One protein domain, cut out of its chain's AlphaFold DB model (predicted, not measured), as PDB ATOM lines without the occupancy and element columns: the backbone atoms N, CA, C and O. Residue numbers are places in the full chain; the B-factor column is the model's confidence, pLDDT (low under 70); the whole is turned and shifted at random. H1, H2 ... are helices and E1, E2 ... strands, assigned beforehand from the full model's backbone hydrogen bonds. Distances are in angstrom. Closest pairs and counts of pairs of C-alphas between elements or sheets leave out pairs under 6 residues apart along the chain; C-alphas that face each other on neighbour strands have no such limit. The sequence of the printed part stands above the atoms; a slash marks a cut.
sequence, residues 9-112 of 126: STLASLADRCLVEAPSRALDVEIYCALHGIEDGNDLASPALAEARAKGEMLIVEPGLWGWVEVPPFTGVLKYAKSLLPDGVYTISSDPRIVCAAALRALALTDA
ATOM      1  N   SER A   9     245.611 217.925 183.768       66.50
ATOM      2  CA  SER A   9     247.034 218.202 183.533       66.50
ATOM      3  C   SER A   9     247.304 219.037 182.273       66.50
ATOM      4  O   SER A   9     248.229 219.849 182.273       66.50
ATOM      5  N   THR A  10     246.500 218.883 181.220       86.00
ATOM      6  CA  THR A  10     246.672 219.598 179.947       86.00
ATOM      7  C   THR A  10     246.243 221.059 180.073       86.00
ATOM      8  O   THR A  10     246.993 221.954 179.684       86.00
ATOM      9  N   LEU A  11     245.085 221.330 180.690       92.06
ATOM     10  CA  LEU A  11     244.604 222.701 180.911       92.06
ATOM     11  C   LEU A  11     245.521 223.485 181.862       92.06
ATOM     12  O   LEU A  11     245.819 224.650 181.604       92.06
ATOM     13  N   ALA A  12     246.030 222.839 182.917       91.81
ATOM     14  CA  ALA A  12     247.006 223.456 183.815       91.81
ATOM     15  C   ALA A  12     248.311 223.824 183.082       91.81
ATOM     16  O   ALA A  12     248.817 224.933 183.250       91.81
ATOM     17  N   SER A  13     248.818 222.937 182.217       94.50
ATOM     18  CA  SER A  13     250.015 223.212 181.414       94.50
ATOM     19  C   SER A  13     249.804 224.360 180.418       94.50
ATOM     20  O   SER A  13     250.670 225.225 180.283       94.50
ATOM     21  N   LEU A  14     248.642 224.424 179.760       96.38
ATOM     22  CA  LEU A  14     248.294 225.536 178.870       96.38
ATOM     23  C   LEU A  14     248.158 226.859 179.633       96.38
ATOM     24  O   LEU A  14     248.605 227.895 179.145       96.38
ATOM     25  N   ALA A  15     247.620 226.827 180.854       96.25
ATOM     26  CA  ALA A  15     247.561 228.009 181.703       96.25
ATOM     27  C   ALA A  15     248.952 228.562 182.039       96.25
ATOM     28  O   ALA A  15     249.149 229.777 182.023       96.25
ATOM     29  N   ASP A  16     249.920 227.689 182.325       96.94
ATOM     30  CA  ASP A  16     251.305 228.099 182.571       96.94
ATOM     31  C   ASP A  16     251.927 228.728 181.322       96.94
ATOM     32  O   ASP A  16     252.567 229.779 181.406       96.94
ATOM     33  N   ARG A  17     251.667 228.150 180.145       97.56
ATOM     34  CA  ARG A  17     252.116 228.712 178.865       97.56
ATOM     35  C   ARG A  17     251.528 230.092 178.596       97.56
ATOM     36  O   ARG A  17     252.276 230.974 178.187       97.56
ATOM     37  N   CYS A  18     250.255 230.341 178.915       97.50
ATOM     38  CA  CYS A  18     249.673 231.684 178.807       97.50
ATOM     39  C   CYS A  18     250.455 232.742 179.607       97.50
ATOM     40  O   CYS A  18     250.530 233.890 179.178       97.50
ATOM     41  N   LEU A  19     251.041 232.386 180.755       97.00
ATOM     42  CA  LEU A  19     251.785 233.328 181.600       97.00
ATOM     43  C   LEU A  19     253.212 233.598 181.102       97.00
ATOM     44  O   LEU A  19     253.756 234.669 181.377       97.00
ATOM     45  N   VAL A  20     253.819 232.643 180.395       96.69
ATOM     46  CA  VAL A  20     255.235 232.697 179.992       96.69
ATOM     47  C   VAL A  20     255.400 233.099 178.527       96.69
ATOM     48  O   VAL A  20     256.329 233.834 178.190       96.69
ATOM     49  N   GLU A  21     254.506 232.649 177.650       95.12
ATOM     50  CA  GLU A  21     254.576 232.892 176.212       95.12
ATOM     51  C   GLU A  21     253.958 234.248 175.828       95.12
ATOM     52  O   GLU A  21     253.125 234.838 176.533       95.12
ATOM     53  N   ALA A  22     254.379 234.772 174.675       96.06
ATOM     54  CA  ALA A  22     253.682 235.879 174.035       96.06
ATOM     55  C   ALA A  22     252.312 235.404 173.508       96.06
ATOM     56  O   ALA A  22     252.167 234.221 173.191       96.06
ATOM     57  N   PRO A  23     251.316 236.302 173.368       96.25
ATOM     58  CA  PRO A  23     250.059 235.953 172.715       96.25
ATOM     59  C   PRO A  23     250.313 235.334 171.340       96.25
ATOM     60  O   PRO A  23     251.066 235.895 170.540       96.25
ATOM     61  N   SER A  24     249.694 234.189 171.054       97.06
ATOM     62  CA  SER A  24     249.841 233.540 169.755       97.06
ATOM     63  C   SER A  24     248.592 232.761 169.371       97.06
ATOM     64  O   SER A  24     247.945 232.116 170.195       97.06
ATOM     65  N   ARG A  25     248.287 232.789 168.074       97.62
ATOM     66  CA  ARG A  25     247.129 232.095 167.508       97.62
ATOM     67  C   ARG A  25     247.283 230.578 167.551       97.62
ATOM     68  O   ARG A  25     246.302 229.872 167.734       97.62
ATOM     69  N   ALA A  26     248.519 230.088 167.458       96.00
ATOM     70  CA  ALA A  26     248.816 228.670 167.611       96.00
ATOM     71  C   ALA A  26     248.498 228.171 169.030       96.00
ATOM     72  O   ALA A  26     247.937 227.088 169.170       96.00
ATOM     73  N   LEU A  27     248.800 228.968 170.063       96.44
ATOM     74  CA  LEU A  27     248.423 228.650 171.442       96.44
ATOM     75  C   LEU A  27     246.901 228.723 171.634       96.44
ATOM     76  O   LEU A  27     246.340 227.871 172.318       96.44
ATOM     77  N   ASP A  28     246.221 229.682 170.995       97.50
ATOM     78  CA  ASP A  28     244.754 229.749 171.026       97.50
ATOM     79  C   ASP A  28     244.115 228.467 170.460       97.50
ATOM     80  O   ASP A  28     243.160 227.960 171.046       97.50
ATOM     81  N   VAL A  29     244.660 227.913 169.366       95.38
ATOM     82  CA  VAL A  29     244.216 226.629 168.781       95.38
ATOM     83  C   VAL A  29     244.382 225.485 169.779       95.38
ATOM     84  O   VAL A  29     243.439 224.734 170.002       95.38
ATOM     85  N   GLU A  30     245.532 225.381 170.446       95.06
ATOM     86  CA  GLU A  30     245.755 224.330 171.451       95.06
ATOM     87  C   GLU A  30     244.781 224.427 172.629       95.06
ATOM     88  O   GLU A  30     244.279 223.409 173.111       95.06
ATOM     89  N   ILE A  31     244.481 225.652 173.067       95.00
ATOM     90  CA  ILE A  31     243.477 225.919 174.097       95.00
ATOM     91  C   ILE A  31     242.095 225.473 173.626       95.00
ATOM     92  O   ILE A  31     241.401 224.772 174.358       95.00
ATOM     93  N   TYR A  32     241.709 225.831 172.404       93.06
ATOM     94  CA  TYR A  32     240.426 225.443 171.829       93.06
ATOM     95  C   TYR A  32     240.270 223.921 171.757       93.06
ATOM     96  O   TYR A  32     239.273 223.381 172.235       93.06
ATOM     97  N   CYS A  33     241.290 223.219 171.255       91.06
ATOM     98  CA  CYS A  33     241.316 221.760 171.218       91.06
ATOM     99  C   CYS A  33     241.131 221.149 172.610       91.06
ATOM    100  O   CYS A  33     240.283 220.279 172.804       91.06
ATOM    101  N   ALA A  34     241.882 221.640 173.602       91.50
ATOM    102  CA  ALA A  34     241.813 221.131 174.969       91.50
ATOM    103  C   ALA A  34     240.452 221.384 175.636       91.50
ATOM    104  O   ALA A  34     239.966 220.531 176.373       91.50
ATOM    105  N   LEU A  35     239.817 222.529 175.377       90.12
ATOM    106  CA  LEU A  35     238.499 222.860 175.929       90.12
ATOM    107  C   LEU A  35     237.379 221.994 175.349       90.12
ATOM    108  O   LEU A  35     236.432 221.654 176.059       90.12
ATOM    109  N   HIS A  36     237.481 221.656 174.066       86.19
ATOM    110  CA  HIS A  36     236.452 220.910 173.343       86.19
ATOM    111  C   HIS A  36     236.718 219.406 173.267       86.19
ATOM    112  O   HIS A  36     235.835 218.656 172.862       86.19
ATOM    113  N   GLY A  37     237.903 218.953 173.686       85.19
ATOM    114  CA  GLY A  37     238.293 217.548 173.588       85.19
ATOM    115  C   GLY A  37     238.427 217.070 172.144       85.19
ATOM    116  O   GLY A  37     238.218 215.889 171.891       85.19
ATOM    117  N   ILE A  38     238.758 217.986 171.231       85.75
ATOM    118  CA  ILE A  38     238.900 217.719 169.797       85.75
ATOM    119  C   ILE A  38     240.372 217.665 169.396       85.75
ATOM    120  O   ILE A  38     241.221 218.334 169.994       85.75
ATOM    121  N   GLU A  39     240.676 216.870 168.375       87.31
ATOM    122  CA  GLU A  39     242.030 216.770 167.829       87.31
ATOM    123  C   GLU A  39     242.311 217.895 166.819       87.31
ATOM    124  O   GLU A  39     241.480 218.207 165.963       87.31
ATOM    125  N   ASP A  40     243.502 218.497 166.909       90.00
ATOM    126  CA  ASP A  40     243.999 219.438 165.901       90.00
ATOM    127  C   ASP A  40     244.355 218.666 164.624       90.00
ATOM    128  O   ASP A  40     245.365 217.964 164.569       90.00
ATOM    129  N   GLY A  41     243.524 218.791 163.590       90.06
ATOM    130  CA  GLY A  41     243.742 218.148 162.300       90.06
ATOM    131  C   GLY A  41     244.809 218.821 161.431       90.06
ATOM    132  O   GLY A  41     245.064 218.349 160.319       90.06
ATOM    133  N   ASN A  42     245.429 219.917 161.881       91.25
ATOM    134  CA  ASN A  42     246.518 220.557 161.156       91.25
ATOM    135  C   ASN A  42     247.807 219.734 161.304       91.25
ATOM    136  O   ASN A  42     248.563 219.890 162.262       91.25
ATOM    137  N   ASP A  43     248.115 218.904 160.305       90.00
ATOM    138  CA  ASP A  43     249.418 218.241 160.224       90.00
ATOM    139  C   ASP A  43     250.543 219.271 160.031       90.00
ATOM    140  O   ASP A  43     250.696 219.869 158.963       90.00
ATOM    141  N   LEU A  44     251.363 219.452 161.069       89.44
ATOM    142  CA  LEU A  44     252.462 220.420 161.083       89.44
ATOM    143  C   LEU A  44     253.609 220.055 160.128       89.44
ATOM    144  O   LEU A  44     254.465 220.901 159.868       89.44
ATOM    145  N   ALA A  45     253.635 218.833 159.582       93.38
ATOM    146  CA  ALA A  45     254.547 218.483 158.497       93.38
ATOM    147  C   ALA A  45     254.163 219.166 157.171       93.38
ATOM    148  O   ALA A  45     255.011 219.323 156.291       93.38
ATOM    149  N   SER A  46     252.906 219.603 157.027       95.19
ATOM    150  CA  SER A  46     252.438 220.397 155.894       95.19
ATOM    151  C   SER A  46     252.640 221.893 156.164       95.19
ATOM    152  O   SER A  46     251.990 222.443 157.058       95.19
ATOM    153  N   PRO A  47     253.458 222.609 155.365       95.75
ATOM    154  CA  PRO A  47     253.685 224.041 155.560       95.75
ATOM    155  C   PRO A  47     252.398 224.873 155.526       95.75
ATOM    156  O   PRO A  47     252.250 225.809 156.305       95.75
ATOM    157  N   ALA A  48     251.445 224.502 154.665       95.31
ATOM    158  CA  ALA A  48     250.172 225.208 154.546       95.31
ATOM    159  C   ALA A  48     249.298 225.046 155.802       95.31
ATOM    160  O   ALA A  48     248.674 226.008 156.246       95.31
ATOM    161  N   LEU A  49     249.271 223.850 156.400       94.19
ATOM    162  CA  LEU A  49     248.491 223.595 157.617       94.19
ATOM    163  C   LEU A  49     249.171 224.188 158.858       94.19
ATOM    164  O   LEU A  49     248.487 224.704 159.745       94.19
ATOM    165  N   ALA A  50     250.505 224.189 158.894       94.12
ATOM    166  CA  ALA A  50     251.268 224.899 159.914       94.12
ATOM    167  C   ALA A  50     250.999 226.415 159.862       94.12
ATOM    168  O   ALA A  50     250.782 227.043 160.899       94.12
ATOM    169  N   GLU A  51     250.954 227.000 158.660       96.25
ATOM    170  CA  GLU A  51     250.612 228.412 158.470       96.25
ATOM    171  C   GLU A  51     249.163 228.716 158.882       96.25
ATOM    172  O   GLU A  51     248.927 229.709 159.572       96.25
ATOM    173  N   ALA A  52     248.206 227.857 158.520       95.31
ATOM    174  CA  ALA A  52     246.809 227.991 158.938       95.31
ATOM    175  C   ALA A  52     246.689 228.020 160.475       95.31
ATOM    176  O   ALA A  52     246.120 228.955 161.047       95.31
ATOM    177  N   ARG A  53     247.354 227.090 161.174       95.38
ATOM    178  CA  ARG A  53     247.386 227.078 162.646       95.38
ATOM    179  C   ARG A  53     248.012 228.349 163.216       95.38
ATOM    180  O   ARG A  53     247.508 228.908 164.187       95.38
ATOM    181  N   ALA A  54     249.085 228.849 162.601       95.56
ATOM    182  CA  ALA A  54     249.728 230.097 163.012       95.56
ATOM    183  C   ALA A  54     248.834 231.340 162.821       95.56
ATOM    184  O   ALA A  54     249.065 232.357 163.474       95.56
ATOM    185  N   LYS A  55     247.798 231.263 161.974       96.81
ATOM    186  CA  LYS A  55     246.748 232.288 161.817       96.81
ATOM    187  C   LYS A  55     245.552 232.074 162.756       96.81
ATOM    188  O   LYS A  55     244.764 232.995 162.974       96.81
ATOM    189  N   GLY A  56     245.474 230.908 163.394       94.44
ATOM    190  CA  GLY A  56     244.377 230.509 164.275       94.44
ATOM    191  C   GLY A  56     243.248 229.797 163.538       94.44
ATOM    192  O   GLY A  56     242.116 229.804 164.012       94.44
ATOM    193  N   GLU A  57     243.551 229.219 162.378       95.75
ATOM    194  CA  GLU A  57     242.652 228.359 161.618       95.75
ATOM    195  C   GLU A  57     242.965 226.897 161.946       95.75
ATOM    196  O   GLU A  57     244.101 226.436 161.801       95.75
ATOM    197  N   MET A  58     241.944 226.169 162.380       93.38
ATOM    198  CA  MET A  58     242.048 224.773 162.784       93.38
ATOM    199  C   MET A  58     241.123 223.914 161.922       93.38
ATOM    200  O   MET A  58     239.946 224.232 161.739       93.38
ATOM    201  N   LEU A  59     241.661 222.818 161.404       91.44
ATOM    202  CA  LEU A  59     240.936 221.791 160.683       91.44
ATOM    203  C   LEU A  59     240.475 220.726 161.677       91.44
ATOM    204  O   LEU A  59     241.291 220.094 162.337       91.44
ATOM    205  N   ILE A  60     239.171 220.487 161.747       88.25
ATOM    206  CA  ILE A  60     238.610 219.374 162.513       88.25
ATOM    207  C   ILE A  60     238.498 218.170 161.589       88.25
ATOM    208  O   ILE A  60     237.920 218.282 160.505       88.25
ATOM    209  N   VAL A  61     239.030 217.023 162.019       83.88
ATOM    210  CA  VAL A  61     238.975 215.756 161.276       83.88
ATOM    211  C   VAL A  61     238.449 214.649 162.187       83.88
ATOM    212  O   VAL A  61     239.176 213.743 162.581       83.88
ATOM    213  N   GLU A  62     237.159 214.713 162.515       78.50
ATOM    214  CA  GLU A  62     236.487 213.711 163.346       78.50
ATOM    215  C   GLU A  62     235.352 213.007 162.581       78.50
ATOM    216  O   GLU A  62     234.740 213.583 161.672       78.50
ATOM    217  N   PRO A  63     235.019 211.746 162.916       76.19
ATOM    218  CA  PRO A  63     233.881 211.059 162.317       76.19
ATOM    219  C   PRO A  63     232.575 211.846 162.508       76.19
ATOM    220  O   PRO A  63     232.080 211.999 163.621       76.19
ATOM    221  N   GLY A  64     231.992 212.332 161.409       74.56
ATOM    222  CA  GLY A  64     230.757 213.127 161.435       74.56
ATOM    223  C   GLY A  64     230.956 214.628 161.673       74.56
ATOM    224  O   GLY A  64     229.975 215.372 161.619       74.56
ATOM    225  N   LEU A  65     232.197 215.089 161.861       74.00
ATOM    226  CA  LEU A  65     232.538 216.498 162.009       74.00
ATOM    227  C   LEU A  65     233.820 216.818 161.228       74.00
ATOM    228  O   LEU A  65     234.930 216.512 161.650       74.00
ATOM    229  N   TRP A  66     233.649 217.452 160.069       82.81
ATOM    230  CA  TRP A  66     234.756 217.872 159.215       82.81
ATOM    231  C   TRP A  66     234.571 219.322 158.788       82.81
ATOM    232  O   TRP A  66     233.502 219.696 158.296       82.81
ATOM    233  N   GLY A  67     235.600 220.145 158.981       87.94
ATOM    234  CA  GLY A  67     235.545 221.547 158.589       87.94
ATOM    235  C   GLY A  67     236.624 222.414 159.219       87.94
ATOM    236  O   GLY A  67     237.368 221.980 160.095       87.94
ATOM    237  N   TRP A  68     236.679 223.654 158.746       91.38
ATOM    238  CA  TRP A  68     237.576 224.686 159.251       91.38
ATOM    239  C   TRP A  68     236.893 225.533 160.316       91.38
ATOM    240  O   TRP A  68     235.714 225.872 160.189       91.38
ATOM    241  N   VAL A  69     237.665 225.907 161.330       91.06
ATOM    242  CA  VAL A  69     237.248 226.791 162.414       91.06
ATOM    243  C   VAL A  69     238.275 227.893 162.581       91.06
ATOM    244  O   VAL A  69     239.469 227.627 162.707       91.06
ATOM    245  N   GLU A  70     237.797 229.132 162.630       94.06
ATOM    246  CA  GLU A  70     238.592 230.242 163.134       94.06
ATOM    247  C   GLU A  70     238.480 230.269 164.661       94.06
ATOM    248  O   GLU A  70     237.412 230.503 165.233       94.06
ATOM    249  N   VAL A  71     239.592 229.995 165.331       94.06
ATOM    250  CA  VAL A  71     239.636 229.880 166.786       94.06
ATOM    251  C   VAL A  71     239.615 231.267 167.434       94.06
ATOM    252  O   VAL A  71     240.394 232.128 167.033       94.06
ATOM    253  N   PRO A  72     238.810 231.537 168.474       95.62
ATOM    254  CA  PRO A  72     238.832 232.841 169.133       95.62
ATOM    255  C   PRO A  72     240.222 233.215 169.698       95.62
ATOM    256  O   PRO A  72     240.918 232.356 170.232       95.62
ATOM    257  N   PRO A  73     240.668 234.486 169.608       96.69
ATOM    258  CA  PRO A  73     241.977 234.915 170.111       96.69
ATOM    259  C   PRO A  73     242.019 235.091 171.633       96.69
ATOM    260  O   PRO A  73     242.095 236.212 172.142       96.69
ATOM    261  N   PHE A  74     241.969 233.976 172.366       97.00
ATOM    262  CA  PHE A  74     241.938 233.927 173.832       97.00
ATOM    263  C   PHE A  74     243.124 234.640 174.487       97.00
ATOM    264  O   PHE A  74     242.947 235.409 175.428       97.00
ATOM    265  N   THR A  75     244.332 234.437 173.971       97.56
ATOM    266  CA  THR A  75     245.564 235.004 174.536       97.56
ATOM    267  C   THR A  75     245.816 236.447 174.103       97.56
ATOM    268  O   THR A  75     246.567 237.163 174.764       97.56
ATOM    269  N   GLY A  76     245.190 236.891 173.008       96.81
ATOM    270  CA  GLY A  76     245.403 238.218 172.423       96.81
ATOM    271  C   GLY A  76     244.312 239.242 172.730       96.81
ATOM    272  O   GLY A  76     244.564 240.443 172.649       96.81
ATOM    273  N   VAL A  77     243.094 238.808 173.073       97.31
ATOM    274  CA  VAL A  77     241.930 239.701 173.161       97.31
ATOM    275  C   VAL A  77     241.086 239.400 174.401       97.31
ATOM    276  O   VAL A  77     240.496 238.330 174.553       97.31
ATOM    277  N   LEU A  78     240.935 240.414 175.260       96.06
ATOM    278  CA  LEU A  78     240.338 240.279 176.594       96.06
ATOM    279  C   LEU A  78     238.903 239.735 176.584       96.06
ATOM    280  O   LEU A  78     238.537 238.984 177.483       96.06
ATOM    281  N   LYS A  79     238.082 240.103 175.588       95.31
ATOM    282  CA  LYS A  79     236.685 239.638 175.515       95.31
ATOM    283  C   LYS A  79     236.594 238.113 175.380       95.31
ATOM    284  O   LYS A  79     235.740 237.512 176.015       95.31
ATOM    285  N   TYR A  80     237.501 237.506 174.611       95.50
ATOM    286  CA  TYR A  80     237.541 236.058 174.418       95.50
ATOM    287  C   TYR A  80     238.225 235.363 175.598       95.50
ATOM    288  O   TYR A  80     237.769 234.317 176.030       95.50
ATOM    289  N   ALA A  81     239.252 235.968 176.205       95.88
ATOM    290  CA  ALA A  81     239.806 235.446 177.459       95.88
ATOM    291  C   ALA A  81     238.730 235.339 178.557       95.88
ATOM    292  O   ALA A  81     238.651 234.345 179.270       95.88
ATOM    293  N   LYS A  82     237.873 236.363 178.676       93.69
ATOM    294  CA  LYS A  82     236.784 236.396 179.661       93.69
ATOM    295  C   LYS A  82     235.681 235.381 179.380       93.69
ATOM    296  O   LYS A  82     235.090 234.904 180.339       93.69
ATOM    297  N   SER A  83     235.417 235.035 178.118       92.38
ATOM    298  CA  SER A  83     234.413 234.012 177.792       92.38
ATOM    299  C   SER A  83     234.831 232.603 178.218       92.38
ATOM    300  O   SER A  83     234.002 231.706 178.198       92.38
ATOM    301  N   LEU A  84     236.099 232.401 178.599       92.31
ATOM    302  CA  LEU A  84     236.579 231.141 179.171       92.31
ATOM    303  C   LEU A  84     236.347 231.032 180.683       92.31
ATOM    304  O   LEU A  84     236.538 229.955 181.245       92.31
ATOM    305  N   LEU A  85     236.011 232.131 181.369       91.50
ATOM    306  CA  LEU A  85     235.827 232.105 182.817       91.50
ATOM    307  C   LEU A  85     234.592 231.264 183.166       91.50
ATOM    308  O   LEU A  85     233.516 231.546 182.639       91.50
ATOM    309  N   PRO A  86     234.717 230.273 184.067       87.81
ATOM    310  CA  PRO A  86     233.556 229.551 184.567       87.81
ATOM    311  C   PRO A  86     232.561 230.490 185.255       87.81
ATOM    312  O   PRO A  86     232.948 231.531 185.799       87.81
ATOM    313  N   ASP A  87     231.294 230.085 185.303       86.12
ATOM    314  CA  ASP A  87     230.254 230.837 186.001       86.12
ATOM    315  C   ASP A  87     230.661 231.160 187.447       86.12
ATOM    316  O   ASP A  87     231.139 230.311 188.201       86.12
ATOM    317  N   GLY A  88     230.480 232.422 187.839       84.31
ATOM    318  CA  GLY A  88     230.848 232.911 189.170       84.31
ATOM    319  C   GLY A  88     232.342 233.195 189.374       84.31
ATOM    320  O   GLY A  88     232.709 233.683 190.444       84.31
ATOM    321  N   VAL A  89     233.200 232.959 188.374       86.88
ATOM    322  CA  VAL A  89     234.620 233.336 188.411       86.88
ATOM    323  C   VAL A  89     234.809 234.722 187.802       86.88
ATOM    324  O   VAL A  89     234.413 234.996 186.672       86.88
ATOM    325  N   TYR A  90     235.479 235.603 188.544       87.19
ATOM    326  CA  TYR A  90     235.780 236.963 188.110       87.19
ATOM    327  C   TYR A  90     237.275 237.242 188.207       87.19
ATOM    328  O   TYR A  90     237.949 236.819 189.144       87.19
ATOM    329  N   THR A  91     237.789 238.019 187.257       89.62
ATOM    330  CA  THR A  91     239.178 238.482 187.250       89.62
ATOM    331  C   THR A  91     239.226 240.003 187.294       89.62
ATOM    332  O   THR A  91     238.525 240.663 186.529       89.62
ATOM    333  N   ILE A  92     240.113 240.564 188.117       91.56
ATOM    334  CA  ILE A  92     240.389 242.013 188.138       91.56
ATOM    335  C   ILE A  92     241.395 242.449 187.060       91.56
ATOM    336  O   ILE A  92     241.534 243.637 186.790       91.56
ATOM    337  N   SER A  93     242.106 241.493 186.455       94.38
ATOM    338  CA  SER A  93     243.096 241.769 185.414       94.38
ATOM    339  C   SER A  93     242.433 242.187 184.099       94.38
ATOM    340  O   SER A  93     241.382 241.667 183.718       94.38
ATOM    341  N   SER A  94     243.088 243.102 183.386       94.50
ATOM    342  CA  SER A  94     242.769 243.473 182.006       94.50
ATOM    343  C   SER A  94     243.734 242.867 180.979       94.50
ATOM    344  O   SER A  94     243.549 243.102 179.788       94.50
ATOM    345  N   ASP A  95     244.755 242.114 181.409       97.12
ATOM    346  CA  ASP A  95     245.655 241.387 180.502       97.12
ATOM    347  C   ASP A  95     244.980 240.070 180.063       97.12
ATOM    348  O   ASP A  95     244.725 239.214 180.922       97.12
ATOM    349  N   PRO A  96     244.703 239.875 178.756       97.12
ATOM    350  CA  PRO A  96     244.063 238.664 178.245       97.12
ATOM    351  C   PRO A  96     244.795 237.380 178.639       97.12
ATOM    352  O   PRO A  96     244.142 236.393 178.960       97.12
ATOM    353  N   ARG A  97     246.131 237.387 178.694       97.56
ATOM    354  CA  ARG A  97     246.922 236.203 179.052       97.56
ATOM    355  C   ARG A  97     246.720 235.793 180.502       97.56
ATOM    356  O   ARG A  97     246.557 234.610 180.785       97.56
ATOM    357  N   ILE A  98     246.685 236.767 181.413       97.44
ATOM    358  CA  ILE A  98     246.441 236.512 182.840       97.44
ATOM    359  C   ILE A  98     245.019 235.984 183.040       97.44
ATOM    360  O   ILE A  98     244.813 235.040 183.800       97.44
ATOM    361  N   VAL A  99     244.039 236.571 182.346       97.62
ATOM    362  CA  VAL A  99     242.641 236.119 182.412       97.62
ATOM    363  C   VAL A  99     242.487 234.711 181.835       97.62
ATOM    364  O   VAL A  99     241.869 233.866 182.473       97.62
ATOM    365  N   CYS A 100     243.106 234.433 180.686       97.00
ATOM    366  CA  CYS A 100     243.108 233.115 180.058       97.00
ATOM    367  C   CYS A 100     243.746 232.061 180.975       97.00
ATOM    368  O   CYS A 100     243.153 231.014 181.218       97.00
ATOM    369  N   ALA A 101     244.905 232.355 181.572       96.69
ATOM    370  CA  ALA A 101     245.550 231.459 182.529       96.69
ATOM    371  C   ALA A 101     244.664 231.173 183.755       96.69
ATOM    372  O   ALA A 101     244.558 230.028 184.198       96.69
ATOM    373  N   ALA A 102     244.008 232.200 184.303       95.31
ATOM    374  CA  ALA A 102     243.094 232.045 185.432       95.31
ATOM    375  C   ALA A 102     241.884 231.169 185.072       95.31
ATOM    376  O   ALA A 102     241.533 230.275 185.842       95.31
ATOM    377  N   ALA A 103     241.295 231.387 183.894       94.38
ATOM    378  CA  ALA A 103     240.189 230.588 183.381       94.38
ATOM    379  C   ALA A 103     240.578 229.110 183.222       94.38
ATOM    380  O   ALA A 103     239.914 228.234 183.772       94.38
ATOM    381  N   LEU A 104     241.700 228.832 182.552       94.56
ATOM    382  CA  LEU A 104     242.188 227.468 182.322       94.56
ATOM    383  C   LEU A 104     242.521 226.734 183.628       94.56
ATOM    384  O   LEU A 104     242.189 225.560 183.771       94.56
ATOM    385  N   ARG A 105     243.111 227.420 184.617       93.62
ATOM    386  CA  ARG A 105     243.338 226.846 185.956       93.62
ATOM    387  C   ARG A 105     242.033 226.540 186.677       93.62
ATOM    388  O   ARG A 105     241.928 225.488 187.298       93.62
ATOM    389  N   ALA A 106     241.054 227.440 186.610       91.50
ATOM    390  CA  ALA A 106     239.753 227.217 187.229       91.50
ATOM    391  C   ALA A 106     239.050 225.997 186.613       91.50
ATOM    392  O   ALA A 106     238.567 225.144 187.352       91.50
ATOM    393  N   LEU A 107     239.074 225.867 185.283       89.94
ATOM    394  CA  LEU A 107     238.526 224.711 184.566       89.94
ATOM    395  C   LEU A 107     239.268 223.405 184.895       89.94
ATOM    396  O   LEU A 107     238.640 222.368 185.076       89.94
ATOM    397  N   ALA A 108     240.595 223.449 185.038       89.56
ATOM    398  CA  ALA A 108     241.379 222.281 185.442       89.56
ATOM    399  C   ALA A 108     241.035 221.792 186.861       89.56
ATOM    400  O   ALA A 108     241.145 220.602 187.144       89.56
ATOM    401  N   LEU A 109     240.634 222.696 187.762       87.81
ATOM    402  CA  LEU A 109     240.252 222.356 189.136       87.81
ATOM    403  C   LEU A 109     238.850 221.753 189.238       87.81
ATOM    404  O   LEU A 109     238.590 220.999 190.174       87.81
ATOM    405  N   THR A 110     237.943 222.107 188.326       80.88
ATOM    406  CA  THR A 110     236.559 221.622 188.360       80.88
ATOM    407  C   THR A 110     236.386 220.249 187.720       80.88
ATOM    408  O   THR A 110     235.312 219.672 187.874       80.88
ATOM    409  N   ASP A 111     237.411 219.733 187.025       70.06
ATOM    410  CA  ASP A 111     237.364 218.488 186.236       70.06
ATOM    411  C   ASP A 111     236.115 218.425 185.335       70.06
ATOM    412  O   ASP A 111     235.501 217.379 185.124       70.06
ATOM    413  N   ALA A 112     235.678 219.598 184.859       66.69
ATOM    414  CA  ALA A 112     234.476 219.723 184.058       66.69
ATOM    415  C   ALA A 112     234.672 218.991 182.719       66.69
ATOM    416  O   ALA A 112     235.754 219.075 182.129       66.69
TER     417      ALA A 112
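What this domain is: This is residues 9 to 112 of the 126 residues of an uncharacterized protein of Reyranella soli (UniProt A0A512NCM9). Helix H2 stands in the middle of a mostly helical domain: on one side of it H1 and H5 run side by side in opposite directions, and on the other side lie the short helix H3 and a small two-stranded hairpin, E1 and E2. The small helix H4 packs on H5, and the link of residues 84 to 95 lies at the end of the long axis away from H3. The printed part has 104 residues, with five named helices and two named strands in the order H1 H2 H3 E1 E2 H4 H5; the sheet E1 - E2 is antiparallel and the class is mostly helix. The whole is compact, with a radius of gyration of the C-alphas of 13.6 A and spans of 40 by 27 by 22 A.

Where its parts are: Find C-alpha 9 at (247.034, 218.202, 183.533); from there H1 runs through residues 9 to 20, 17.0 A long. Read on to H2, residues 25 to 36, 16.5 A, and to H3, residues 47 to 55, 12.5 A, which begins at C-alpha 47 at (253.685, 224.041, 155.560). Next come E1, residues 57 to 62, 16.0 A, and E2, residues 65 to 70, 15.1 A. H4 holds residues 78 to 83 and is 8.7 A long. H5, residues 96 to 110, is the longest helix at 21.2 A and ends at C-alpha 110 at (236.559, 221.622, 188.360).

How they stand to each other: Start at H1, where residues 10 to 14 touch residues 30 to 35 of H2; the closest C-alphas, of Leu 11 and Ala 34, are 6.7 A apart. H1 and H2 form a helical hairpin at a shallow tilt of 26 degrees, opposite ways. H1 also touches H5, at a shallow tilt of 18 degrees, opposite ways, closest at the C-alphas of Ala 15 and Ala 101, 4.1 A. H2 and H5 are near each other. With residues 25 to 29, H2 touches H3 about perpendicular, at 82 degrees; the C-alphas of Ala 26 and Ala 54, the closest, are 4.9 A apart. The closest C-alphas of H2 and E1, of Val 29 and Met 58, are 6.6 A apart. E1 and E2 form an antiparallel hairpin, with N 58 and O 69 at 2.9 A and N 62 and O 65 at 3.0 A, within hydrogen-bond range. H4 touches H5 at a shallow tilt of 15 degrees, the same way, closest at the C-alphas of Leu 78 and Pro 96, 4.4 A. H3 and H5 are apart. In H1, H2, H3, H4 and H5 every O i to N i+4 pair is within hydrogen-bond range.

The domain as a whole: Look to Ser 46 and Gly 88 for the two C-alphas farthest apart, 41.6 A. The printed part has no cut, and its one long link, of 12 residues, joins H4 to H5. The mean pLDDT of the printed part is 91.7; residues 9 and 112 are under 70.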